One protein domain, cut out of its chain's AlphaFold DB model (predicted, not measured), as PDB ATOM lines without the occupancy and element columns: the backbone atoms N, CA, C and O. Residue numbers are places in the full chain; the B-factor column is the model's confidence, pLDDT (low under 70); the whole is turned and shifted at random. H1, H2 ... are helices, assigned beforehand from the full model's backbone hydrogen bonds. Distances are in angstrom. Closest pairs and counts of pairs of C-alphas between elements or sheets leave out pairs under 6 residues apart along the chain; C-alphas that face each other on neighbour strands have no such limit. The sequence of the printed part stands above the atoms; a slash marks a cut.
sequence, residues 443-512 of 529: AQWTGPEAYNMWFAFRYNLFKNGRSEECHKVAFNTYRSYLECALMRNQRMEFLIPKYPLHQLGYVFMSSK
ATOM      1  N   ALA A 443      12.046 -63.944  31.300       47.94
ATOM      2  CA  ALA A 443      13.178 -63.004  31.296       47.94
ATOM      3  C   ALA A 443      12.801 -61.531  30.971       47.94
ATOM      4  O   ALA A 443      13.669 -60.693  30.723       47.94
ATOM      5  N   GLN A 444      11.508 -61.193  31.018       47.44
ATOM      6  CA  GLN A 444      10.922 -59.872  30.783       47.44
ATOM      7  C   GLN A 444      11.331 -58.817  31.836       47.44
ATOM      8  O   GLN A 444      11.189 -57.621  31.600       47.44
ATOM      9  N   TRP A 445      11.950 -59.234  32.949       48.81
ATOM     10  CA  TRP A 445      12.606 -58.354  33.932       48.81
ATOM     11  C   TRP A 445      13.848 -57.609  33.398       48.81
ATOM     12  O   TRP A 445      14.404 -56.758  34.091       48.81
ATOM     13  N   THR A 446      14.265 -57.888  32.159       50.72
ATOM     14  CA  THR A 446      15.244 -57.083  31.400       50.72
ATOM     15  C   THR A 446      14.612 -55.940  30.593       50.72
ATOM     16  O   THR A 446      15.309 -55.267  29.834       50.72
ATOM     17  N   GLY A 447      13.308 -55.686  30.760       49.75
ATOM     18  CA  GLY A 447      12.606 -54.602  30.075       49.75
ATOM     19  C   GLY A 447      13.172 -53.198  30.378       49.75
ATOM     20  O   GLY A 447      13.747 -52.982  31.452       49.75
ATOM     21  N   PRO A 448      12.979 -52.211  29.475       51.34
ATOM     22  CA  PRO A 448      13.559 -50.866  29.610       51.34
ATOM     23  C   PRO A 448      13.199 -50.141  30.915       51.34
ATOM     24  O   PRO A 448      13.989 -49.363  31.443       51.34
ATOM     25  N   GLU A 449      12.021 -50.424  31.471       49.56
ATOM     26  CA  GLU A 449      11.511 -49.822  32.708       49.56
ATOM     27  C   GLU A 449      12.405 -50.127  33.919       49.56
ATOM     28  O   GLU A 449      12.723 -49.227  34.701       49.56
ATOM     29  N   ALA A 450      12.904 -51.364  34.026       51.47
ATOM     30  CA  ALA A 450      13.884 -51.723  35.045       51.47
ATOM     31  C   ALA A 450      15.187 -50.931  34.845       51.47
ATOM     32  O   ALA A 450      15.751 -50.408  35.808       51.47
ATOM     33  N   TYR A 451      15.642 -50.799  33.595       53.53
ATOM     34  CA  TYR A 451      16.854 -50.057  33.241       53.53
ATOM     35  C   TYR A 451      16.778 -48.587  33.689       53.53
ATOM     36  O   TYR A 451      17.741 -48.073  34.258       53.53
ATOM     37  N   ASN A 452      15.620 -47.942  33.517       50.47
ATOM     38  CA  ASN A 452      15.395 -46.541  33.884       50.47
ATOM     39  C   ASN A 452      15.510 -46.290  35.398       50.47
ATOM     40  O   ASN A 452      16.179 -45.338  35.806       50.47
ATOM     41  N   MET A 453      14.938 -47.163  36.238       49.78
ATOM     42  CA  MET A 453      15.083 -47.050  37.699       49.78
ATOM     43  C   MET A 453      16.555 -47.186  38.122       49.78
ATOM     44  O   MET A 453      17.059 -46.388  38.917       49.78
ATOM     45  N   TRP A 454      17.281 -48.149  37.541       65.38
ATOM     46  CA  TRP A 454      18.718 -48.297  37.793       65.38
ATOM     47  C   TRP A 454      19.545 -47.136  37.222       65.38
ATOM     48  O   TRP A 454      20.618 -46.866  37.757       65.38
ATOM     49  N   PHE A 455      19.081 -46.428  36.187       69.44
ATOM     50  CA  PHE A 455      19.792 -45.285  35.607       69.44
ATOM     51  C   PHE A 455      19.776 -44.060  36.531       69.44
ATOM     52  O   PHE A 455      20.840 -43.527  36.841       69.44
ATOM     53  N   ALA A 456      18.606 -43.658  37.043       71.06
ATOM     54  CA  ALA A 456      18.501 -42.541  37.991       71.06
ATOM     55  C   ALA A 456      19.329 -42.794  39.267       71.06
ATOM     56  O   ALA A 456      20.044 -41.913  39.746       71.06
ATOM     57  N   PHE A 457      19.303 -44.036  39.760       75.06
ATOM     58  CA  PHE A 457      20.135 -44.500  40.870       75.06
ATOM     59  C   PHE A 457      21.636 -44.430  40.535       75.06
ATOM     60  O   PHE A 457      22.389 -43.778  41.253       75.06
ATOM     61  N   ARG A 458      22.080 -45.001  39.403       73.88
ATOM     62  CA  ARG A 458      23.479 -44.921  38.932       73.88
ATOM     63  C   ARG A 458      23.974 -43.482  38.771       73.88
ATOM     64  O   ARG A 458      25.116 -43.204  39.116       73.88
ATOM     65  N   TYR A 459      23.129 -42.572  38.295       80.31
ATOM     66  CA  TYR A 459      23.461 -41.155  38.146       80.31
ATOM     67  C   TYR A 459      23.602 -40.433  39.498       80.31
ATOM     68  O   TYR A 459      24.528 -39.642  39.686       80.31
ATOM     69  N   ASN A 460      22.731 -40.747  40.466       81.12
ATOM     70  CA  ASN A 460      22.852 -40.268  41.846       81.12
ATOM     71  C   ASN A 460      24.186 -40.726  42.469       81.12
ATOM     72  O   ASN A 460      24.921 -39.905  43.011       81.12
ATOM     73  N   LEU A 461      24.548 -42.002  42.294       80.31
ATOM     74  CA  LEU A 461      25.826 -42.557  42.755       80.31
ATOM     75  C   LEU A 461      27.047 -41.922  42.082       80.31
ATOM     76  O   LEU A 461      28.011 -41.594  42.767       80.31
ATOM     77  N   PHE A 462      27.003 -41.738  40.759       80.25
ATOM     78  CA  PHE A 462      28.072 -41.097  39.989       80.25
ATOM     79  C   PHE A 462      28.418 -39.723  40.581       80.25
ATOM     80  O   PHE A 462      29.582 -39.441  40.873       80.25
ATOM     81  N   LYS A 463      27.386 -38.910  40.852       85.06
ATOM     82  CA  LYS A 463      27.516 -37.589  41.481       85.06
ATOM     83  C   LYS A 463      27.934 -37.666  42.954       85.06
ATOM     84  O   LYS A 463      28.970 -37.120  43.324       85.06
ATOM     85  N   ASN A 464      27.147 -38.337  43.792       82.94
ATOM     86  CA  ASN A 464      27.269 -38.247  45.251       82.94
ATOM     87  C   ASN A 464      28.377 -39.146  45.818       82.94
ATOM     88  O   ASN A 464      29.077 -38.755  46.750       82.94
ATOM     89  N   GLY A 465      28.592 -40.320  45.222       79.62
ATOM     90  CA  GLY A 465      29.727 -41.193  45.525       79.62
ATOM     91  C   GLY A 465      31.032 -40.777  44.838       79.62
ATOM     92  O   GLY A 465      32.076 -41.349  45.147       79.62
ATOM     93  N   ARG A 466      30.982 -39.780  43.937       87.25
ATOM     94  CA  ARG A 466      32.101 -39.277  43.121       87.25
ATOM     95  C   ARG A 466      32.844 -40.407  42.397       87.25
ATOM     96  O   ARG A 466      34.036 -40.620  42.622       87.25
ATOM     97  N   SER A 467      32.144 -41.158  41.544       77.06
ATOM     98  CA  SER A 467      32.674 -42.411  40.975       77.06
ATOM     99  C   SER A 467      33.997 -42.255  40.216       77.06
ATOM    100  O   SER A 467      34.799 -43.189  40.241       77.06
ATOM    101  N   GLU A 468      34.246 -41.081  39.629       84.94
ATOM    102  CA  GLU A 468      35.443 -40.766  38.836       84.94
ATOM    103  C   GLU A 468      36.591 -40.145  39.645       84.94
ATOM    104  O   GLU A 468      37.634 -39.820  39.082       84.94
ATOM    105  N   GLU A 469      36.446 -39.960  40.964       88.44
ATOM    106  CA  GLU A 469      37.452 -39.243  41.766       88.44
ATOM    107  C   GLU A 469      38.844 -39.892  41.695       88.44
ATOM    108  O   GLU A 469      39.841 -39.173  41.687       88.44
ATOM    109  N   CYS A 470      38.892 -41.221  41.552       89.56
ATOM    110  CA  CYS A 470      40.114 -42.024  41.456       89.56
ATOM    111  C   CYS A 470      40.641 -42.211  40.023       89.56
ATOM    112  O   CYS A 470      41.716 -42.776  39.847       89.56
ATOM    113  N   HIS A 471      39.924 -41.735  39.000       87.88
ATOM    114  CA  HIS A 471      40.330 -41.811  37.587       87.88
ATOM    115  C   HIS A 471      41.055 -40.532  37.122       87.88
ATOM    116  O   HIS A 471      40.948 -40.111  35.974       87.88
ATOM    117  N   LYS A 472      41.810 -39.899  38.031       92.56
ATOM    118  CA  LYS A 472      42.629 -38.705  37.766       92.56
ATOM    119  C   LYS A 472      44.103 -39.080  37.635       92.56
ATOM    120  O   LYS A 472      44.572 -39.973  38.333       92.56
ATOM    121  N   VAL A 473      44.857 -38.312  36.844       93.12
ATOM    122  CA  VAL A 473      46.315 -38.484  36.644       93.12
ATOM    123  C   VAL A 473      47.103 -38.474  37.969       93.12
ATOM    124  O   VAL A 473      48.106 -39.167  38.094       93.12
ATOM    125  N   ALA A 474      46.603 -37.769  38.991       90.81
ATOM    126  CA  ALA A 474      47.167 -37.751  40.344       90.81
ATOM    127  C   ALA A 474      47.171 -39.120  41.068       90.81
ATOM    128  O   ALA A 474      47.896 -39.279  42.044       90.81
ATOM    129  N   PHE A 475      46.392 -40.104  40.603       92.00
ATOM    130  CA  PHE A 475      46.326 -41.461  41.165       92.00
ATOM    131  C   PHE A 475      47.076 -42.494  40.305       92.00
ATOM    132  O   PHE A 475      46.684 -43.657  40.221       92.00
ATOM    133  N   ASN A 476      48.160 -42.077  39.641       93.62
ATOM    134  CA  ASN A 476      48.959 -42.932  38.755       93.62
ATOM    135  C   ASN A 476      49.680 -44.094  39.474       93.62
ATOM    136  O   ASN A 476      49.987 -45.101  38.835       93.62
ATOM    137  N   THR A 477      49.937 -44.004  40.785       95.50
ATOM    138  CA  THR A 477      50.525 -45.119  41.544       95.50
ATOM    139  C   THR A 477      49.442 -46.085  42.024       95.50
ATOM    140  O   THR A 477      48.434 -45.671  42.602       95.50
ATOM    141  N   TYR A 478      49.685 -47.391  41.869       93.12
ATOM    142  CA  TYR A 478      48.756 -48.455  42.277       93.12
ATOM    143  C   TYR A 478      48.268 -48.316  43.730       93.12
ATOM    144  O   TYR A 478      47.089 -48.521  44.012       93.12
ATOM    145  N   ARG A 479      49.152 -47.890  44.646       93.94
ATOM    146  CA  ARG A 479      48.797 -47.612  46.043       93.94
ATOM    147  C   ARG A 479      47.794 -46.461  46.166       93.94
ATOM    148  O   ARG A 479      46.758 -46.641  46.797       93.94
ATOM    149  N   SER A 480      48.080 -45.314  45.546       92.31
ATOM    150  CA  SER A 480      47.196 -44.140  45.598       92.31
ATOM    151  C   SER A 480      45.819 -44.425  44.983       92.31
ATOM    152  O   SER A 480      44.795 -44.017  45.533       92.31
ATOM    153  N   TYR A 481      45.779 -45.213  43.902       93.81
ATOM    154  CA  TYR A 481      44.541 -45.702  43.303       93.81
ATOM    155  C   TYR A 481      43.760 -46.618  44.258       93.81
ATOM    156  O   TYR A 481      42.562 -46.410  44.434       93.81
ATOM    157  N   LEU A 482      44.410 -47.591  44.913       93.00
ATOM    158  CA  LEU A 482      43.752 -48.475  45.888       93.00
ATOM    159  C   LEU A 482      43.193 -47.710  47.094       93.00
ATOM    160  O   LEU A 482      42.051 -47.947  47.486       93.00
ATOM    161  N   GLU A 483      43.970 -46.791  47.670       92.62
ATOM    162  CA  GLU A 483      43.545 -45.984  48.822       92.62
ATOM    163  C   GLU A 483      42.346 -45.092  48.449       92.62
ATOM    164  O   GLU A 483      41.352 -45.055  49.180       92.62
ATOM    165  N   CYS A 484      42.360 -44.475  47.261       93.94
ATOM    166  CA  CYS A 484      41.198 -43.757  46.736       93.94
ATOM    167  C   CYS A 484      39.995 -44.685  46.488       93.94
ATOM    168  O   CYS A 484      38.880 -44.381  46.919       93.94
ATOM    169  N   ALA A 485      40.196 -45.830  45.827       90.69
ATOM    170  CA  ALA A 485      39.130 -46.772  45.485       90.69
ATOM    171  C   ALA A 485      38.444 -47.353  46.733       90.69
ATOM    172  O   ALA A 485      37.228 -47.553  46.730       90.69
ATOM    173  N   LEU A 486      39.194 -47.559  47.819       89.12
ATOM    174  CA  LEU A 486      38.665 -47.983  49.114       89.12
ATOM    175  C   LEU A 486      37.800 -46.878  49.747       89.12
ATOM    176  O   LEU A 486      36.661 -47.147  50.128       89.12
ATOM    177  N   MET A 487      38.270 -45.624  49.769       87.62
ATOM    178  CA  MET A 487      37.491 -44.475  50.268       87.62
ATOM    179  C   MET A 487      36.228 -44.197  49.431       87.62
ATOM    180  O   MET A 487      35.175 -43.855  49.976       87.62
ATOM    181  N   ARG A 488      36.311 -44.370  48.106       89.44
ATOM    182  CA  ARG A 488      35.177 -44.334  47.165       89.44
ATOM    183  C   ARG A 488      34.169 -45.433  47.487       89.44
ATOM    184  O   ARG A 488      32.977 -45.154  47.585       89.44
ATOM    185  N   ASN A 489      34.632 -46.666  47.689       85.00
ATOM    186  CA  ASN A 489      33.758 -47.787  48.021       85.00
ATOM    187  C   ASN A 489      33.078 -47.591  49.386       85.00
ATOM    188  O   ASN A 489      31.876 -47.804  49.464       85.00
ATOM    189  N   GLN A 490      33.765 -47.070  50.409       86.00
ATOM    190  CA  GLN A 490      33.142 -46.720  51.699       86.00
ATOM    191  C   GLN A 490      32.042 -45.649  51.568       86.00
ATOM    192  O   GLN A 490      30.961 -45.792  52.141       86.00
ATOM    193  N   ARG A 491      32.270 -44.593  50.773       86.25
ATOM    194  CA  ARG A 491      31.235 -43.577  50.484       86.25
ATOM    195  C   ARG A 491      30.050 -44.159  49.710       86.25
ATOM    196  O   ARG A 491      28.906 -43.787  49.955       86.25
ATOM    197  N   MET A 492      30.312 -45.095  48.806       81.00
ATOM    198  CA  MET A 492      29.274 -45.808  48.064       81.00
ATOM    199  C   MET A 492      28.535 -46.843  48.924       81.00
ATOM    200  O   MET A 492      27.354 -47.066  48.688       81.00
ATOM    201  N   GLU A 493      29.171 -47.418  49.947       82.12
ATOM    202  CA  GLU A 493      28.534 -48.288  50.948       82.12
ATOM    203  C   GLU A 493      27.569 -47.527  51.864       82.12
ATOM    204  O   GLU A 493      26.520 -48.054  52.229       82.12
ATOM    205  N   PHE A 494      27.878 -46.267  52.183       81.88
ATOM    206  CA  PHE A 494      26.956 -45.370  52.886       81.88
ATOM    207  C   PHE A 494      25.699 -45.050  52.052       81.88
ATOM    208  O   PHE A 494      24.603 -44.948  52.601       81.88
ATOM    209  N   LEU A 495      25.833 -44.936  50.724       83.56
ATOM    210  CA  LEU A 495      24.703 -44.741  49.803       83.56
ATOM    211  C   LEU A 495      23.973 -46.053  49.453       83.56
ATOM    212  O   LEU A 495      22.784 -46.030  49.136       83.56
ATOM    213  N   ILE A 496      24.677 -47.189  49.481       82.69
ATOM    214  CA  ILE A 496      24.171 -48.529  49.158       82.69
ATOM    215  C   ILE A 496      24.806 -49.551  50.108       82.69
ATOM    216  O   ILE A 496      25.936 -49.990  49.864       82.69
ATOM    217  N   PRO A 497      24.079 -50.024  51.132       77.31
ATOM    218  CA  PRO A 497      24.533 -51.139  51.953       77.31
ATOM    219  C   PRO A 497      25.024 -52.314  51.091       77.31
ATOM    220  O   PRO A 497      24.311 -52.756  50.193       77.31
ATOM    221  N   LYS A 498      26.236 -52.823  51.368       71.69
ATOM    222  CA  LYS A 498      26.906 -53.908  50.611       71.69
ATOM    223  C   LYS A 498      27.319 -53.559  49.164       71.69
ATOM    224  O   LYS A 498      27.426 -54.465  48.336       71.69
ATOM    225  N   TYR A 499      27.593 -52.294  48.834       73.75
ATOM    226  CA  TYR A 499      27.944 -51.873  47.465       73.75
ATOM    227  C   TYR A 499      28.959 -52.764  46.698       73.75
ATOM    228  O   TYR A 499      28.672 -53.084  45.539       73.75
ATOM    229  N   PRO A 500      30.081 -53.253  47.274       69.31
ATOM    230  CA  PRO A 500      31.001 -54.142  46.552       69.31
ATOM    231  C   PRO A 500      30.357 -55.463  46.107       69.31
ATOM    232  O   PRO A 500      30.604 -55.929  44.995       69.31
ATOM    233  N   LEU A 501      29.450 -56.031  46.912       66.06
ATOM    234  CA  LEU A 501      28.700 -57.245  46.555       66.06
ATOM    235  C   LEU A 501      27.684 -56.999  45.424       66.06
ATOM    236  O   LEU A 501      27.214 -57.951  44.808       66.06
ATOM    237  N   HIS A 502      27.355 -55.738  45.124       66.19
ATOM    238  CA  HIS A 502      26.558 -55.357  43.955       66.19
ATOM    239  C   HIS A 502      27.404 -55.096  42.694       66.19
ATOM    240  O   HIS A 502      26.846 -55.103  41.595       66.19
ATOM    241  N   GLN A 503      28.722 -54.887  42.822       64.25
ATOM    242  CA  GLN A 503      29.655 -54.885  41.685       64.25
ATOM    243  C   GLN A 503      30.000 -56.315  41.242       64.25
ATOM    244  O   GLN A 503      30.111 -56.582  40.046       64.25
ATOM    245  N   LEU A 504      30.132 -57.240  42.199       59.12
ATOM    246  CA  LEU A 504      30.340 -58.662  41.931       59.12
ATOM    247  C   LEU A 504      29.049 -59.296  41.387       59.12
ATOM    248  O   LEU A 504      28.144 -59.676  42.127       59.12
ATOM    249  N   GLY A 505      28.952 -59.397  40.062       49.00
ATOM    250  CA  GLY A 505      27.828 -60.037  39.380       49.00
ATOM    251  C   GLY A 505      27.801 -61.549  39.601       49.00
ATOM    252  O   GLY A 505      28.331 -62.297  38.784       49.00
ATOM    253  N   TYR A 506      27.159 -62.004  40.681       50.53
ATOM    254  CA  TYR A 506      26.962 -63.427  40.971       50.53
ATOM    255  C   TYR A 506      26.064 -64.095  39.917       50.53
ATOM    256  O   TYR A 506      24.833 -64.100  40.019       50.53
ATOM    257  N   VAL A 507      26.694 -64.695  38.904       46.38
ATOM    258  CA  VAL A 507      26.039 -65.628  37.986       46.38
ATOM    259  C   VAL A 507      25.782 -66.925  38.746       46.38
ATOM    260  O   VAL A 507      26.648 -67.796  38.829       46.38
ATOM    261  N   PHE A 508      24.576 -67.065  39.296       45.56
ATOM    262  CA  PHE A 508      24.098 -68.347  39.804       45.56
ATOM    263  C   PHE A 508      23.814 -69.268  38.613       45.56
ATOM    264  O   PHE A 508      22.693 -69.356  38.098       45.56
ATOM    265  N   MET A 509      24.859 -69.966  38.162       41.66
ATOM    266  CA  MET A 509      24.678 -71.150  37.332       41.66
ATOM    267  C   MET A 509      23.830 -72.138  38.129       41.66
ATOM    268  O   MET A 509      24.218 -72.567  39.212       41.66
ATOM    269  N   SER A 510      22.654 -72.477  37.601       44.06
ATOM    270  CA  SER A 510      21.731 -73.416  38.239       44.06
ATOM    271  C   SER A 510      22.227 -74.858  38.065       44.06
ATOM    272  O   SER A 510      21.620 -75.676  37.372       44.06
ATOM    273  N   SER A 511      23.355 -75.184  38.702       43.53
ATOM    274  CA  SER A 511      23.636 -76.561  39.094       43.53
ATOM    275  C   SER A 511      22.569 -76.943  40.114       43.53
ATOM    276  O   SER A 511      22.562 -76.424  41.234       43.53
ATOM    277  N   LYS A 512      21.627 -77.799  39.706       48.88
ATOM    278  CA  LYS A 512      20.601 -78.335  40.606       48.88
ATOM    279  C   LYS A 512      21.300 -78.914  41.841       48.88
ATOM    280  O   LYS A 512      22.244 -79.684  41.687       48.88
TER     281      LYS A 512
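This is residues 443 to 512 of the 529 residues of an uncharacterized protein of Drosophila mojavensis (UniProt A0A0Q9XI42). Two long helices, H2 and H3, make a wide-open V, coming near each other toward their last residues, and a long link, residues 465 to 477, leads from the end of H2 to the far end of H3. Short H4 folds back on the last part of H3, short H1 precedes H2, and two stretches stick out: residues 443 to 457, with H1 and much of H2, and the tail, residues 502 to 512. The printed part has 70 residues with four named helices, H1 to H4 in chain order, and no named strand; the class is all helix. It is loose, with a radius of gyration of the C-alphas of 15.4 A and spans of 44 by 31 by 21 A.

H3, residues 478 to 495, touches H4, residues 499 to 503, with residues 489 to 493 alone; the closest C-alphas, of Glu 493 and Tyr 499, are 5.0 A apart. H2, residues 448 to 464, is close to H3 but not clearly touching: the closest C-alphas, of Leu 461 and Met 492, are 7.1 A apart. H2 and H3 run opposite ways at a steep tilt of 62 degrees. H1, residues 443 to 446, and H2 meet only through their link. H1 is apart from H3 and H4, and H2 is apart from H4. In H2, H3 and H4 every O i to N i+4 pair is within hydrogen-bond range; H1 is too short for such a pair.

H3 is 25.5 A long from C-alpha 478 at (48.756, -48.455, 42.277) to C-alpha 495. H2 is 24.3 A long, beginning at C-alpha 448, (13.559, -50.866, 29.610). H4 is 6.7 A long and ends at C-alpha 503, (29.655, -54.885, 41.685). H1 is 6.3 A long.

The C-alphas farthest apart, of Ala 474 and Lys 512, are 48.5 A apart. The printed part has no cut. The link from H2 to H3 is long; those from H1 to H2 and from H3 to H4 are tight. Mean pLDDT of the printed part is 73.5, and residues 443 to 455 and 500 to 512 are under 70.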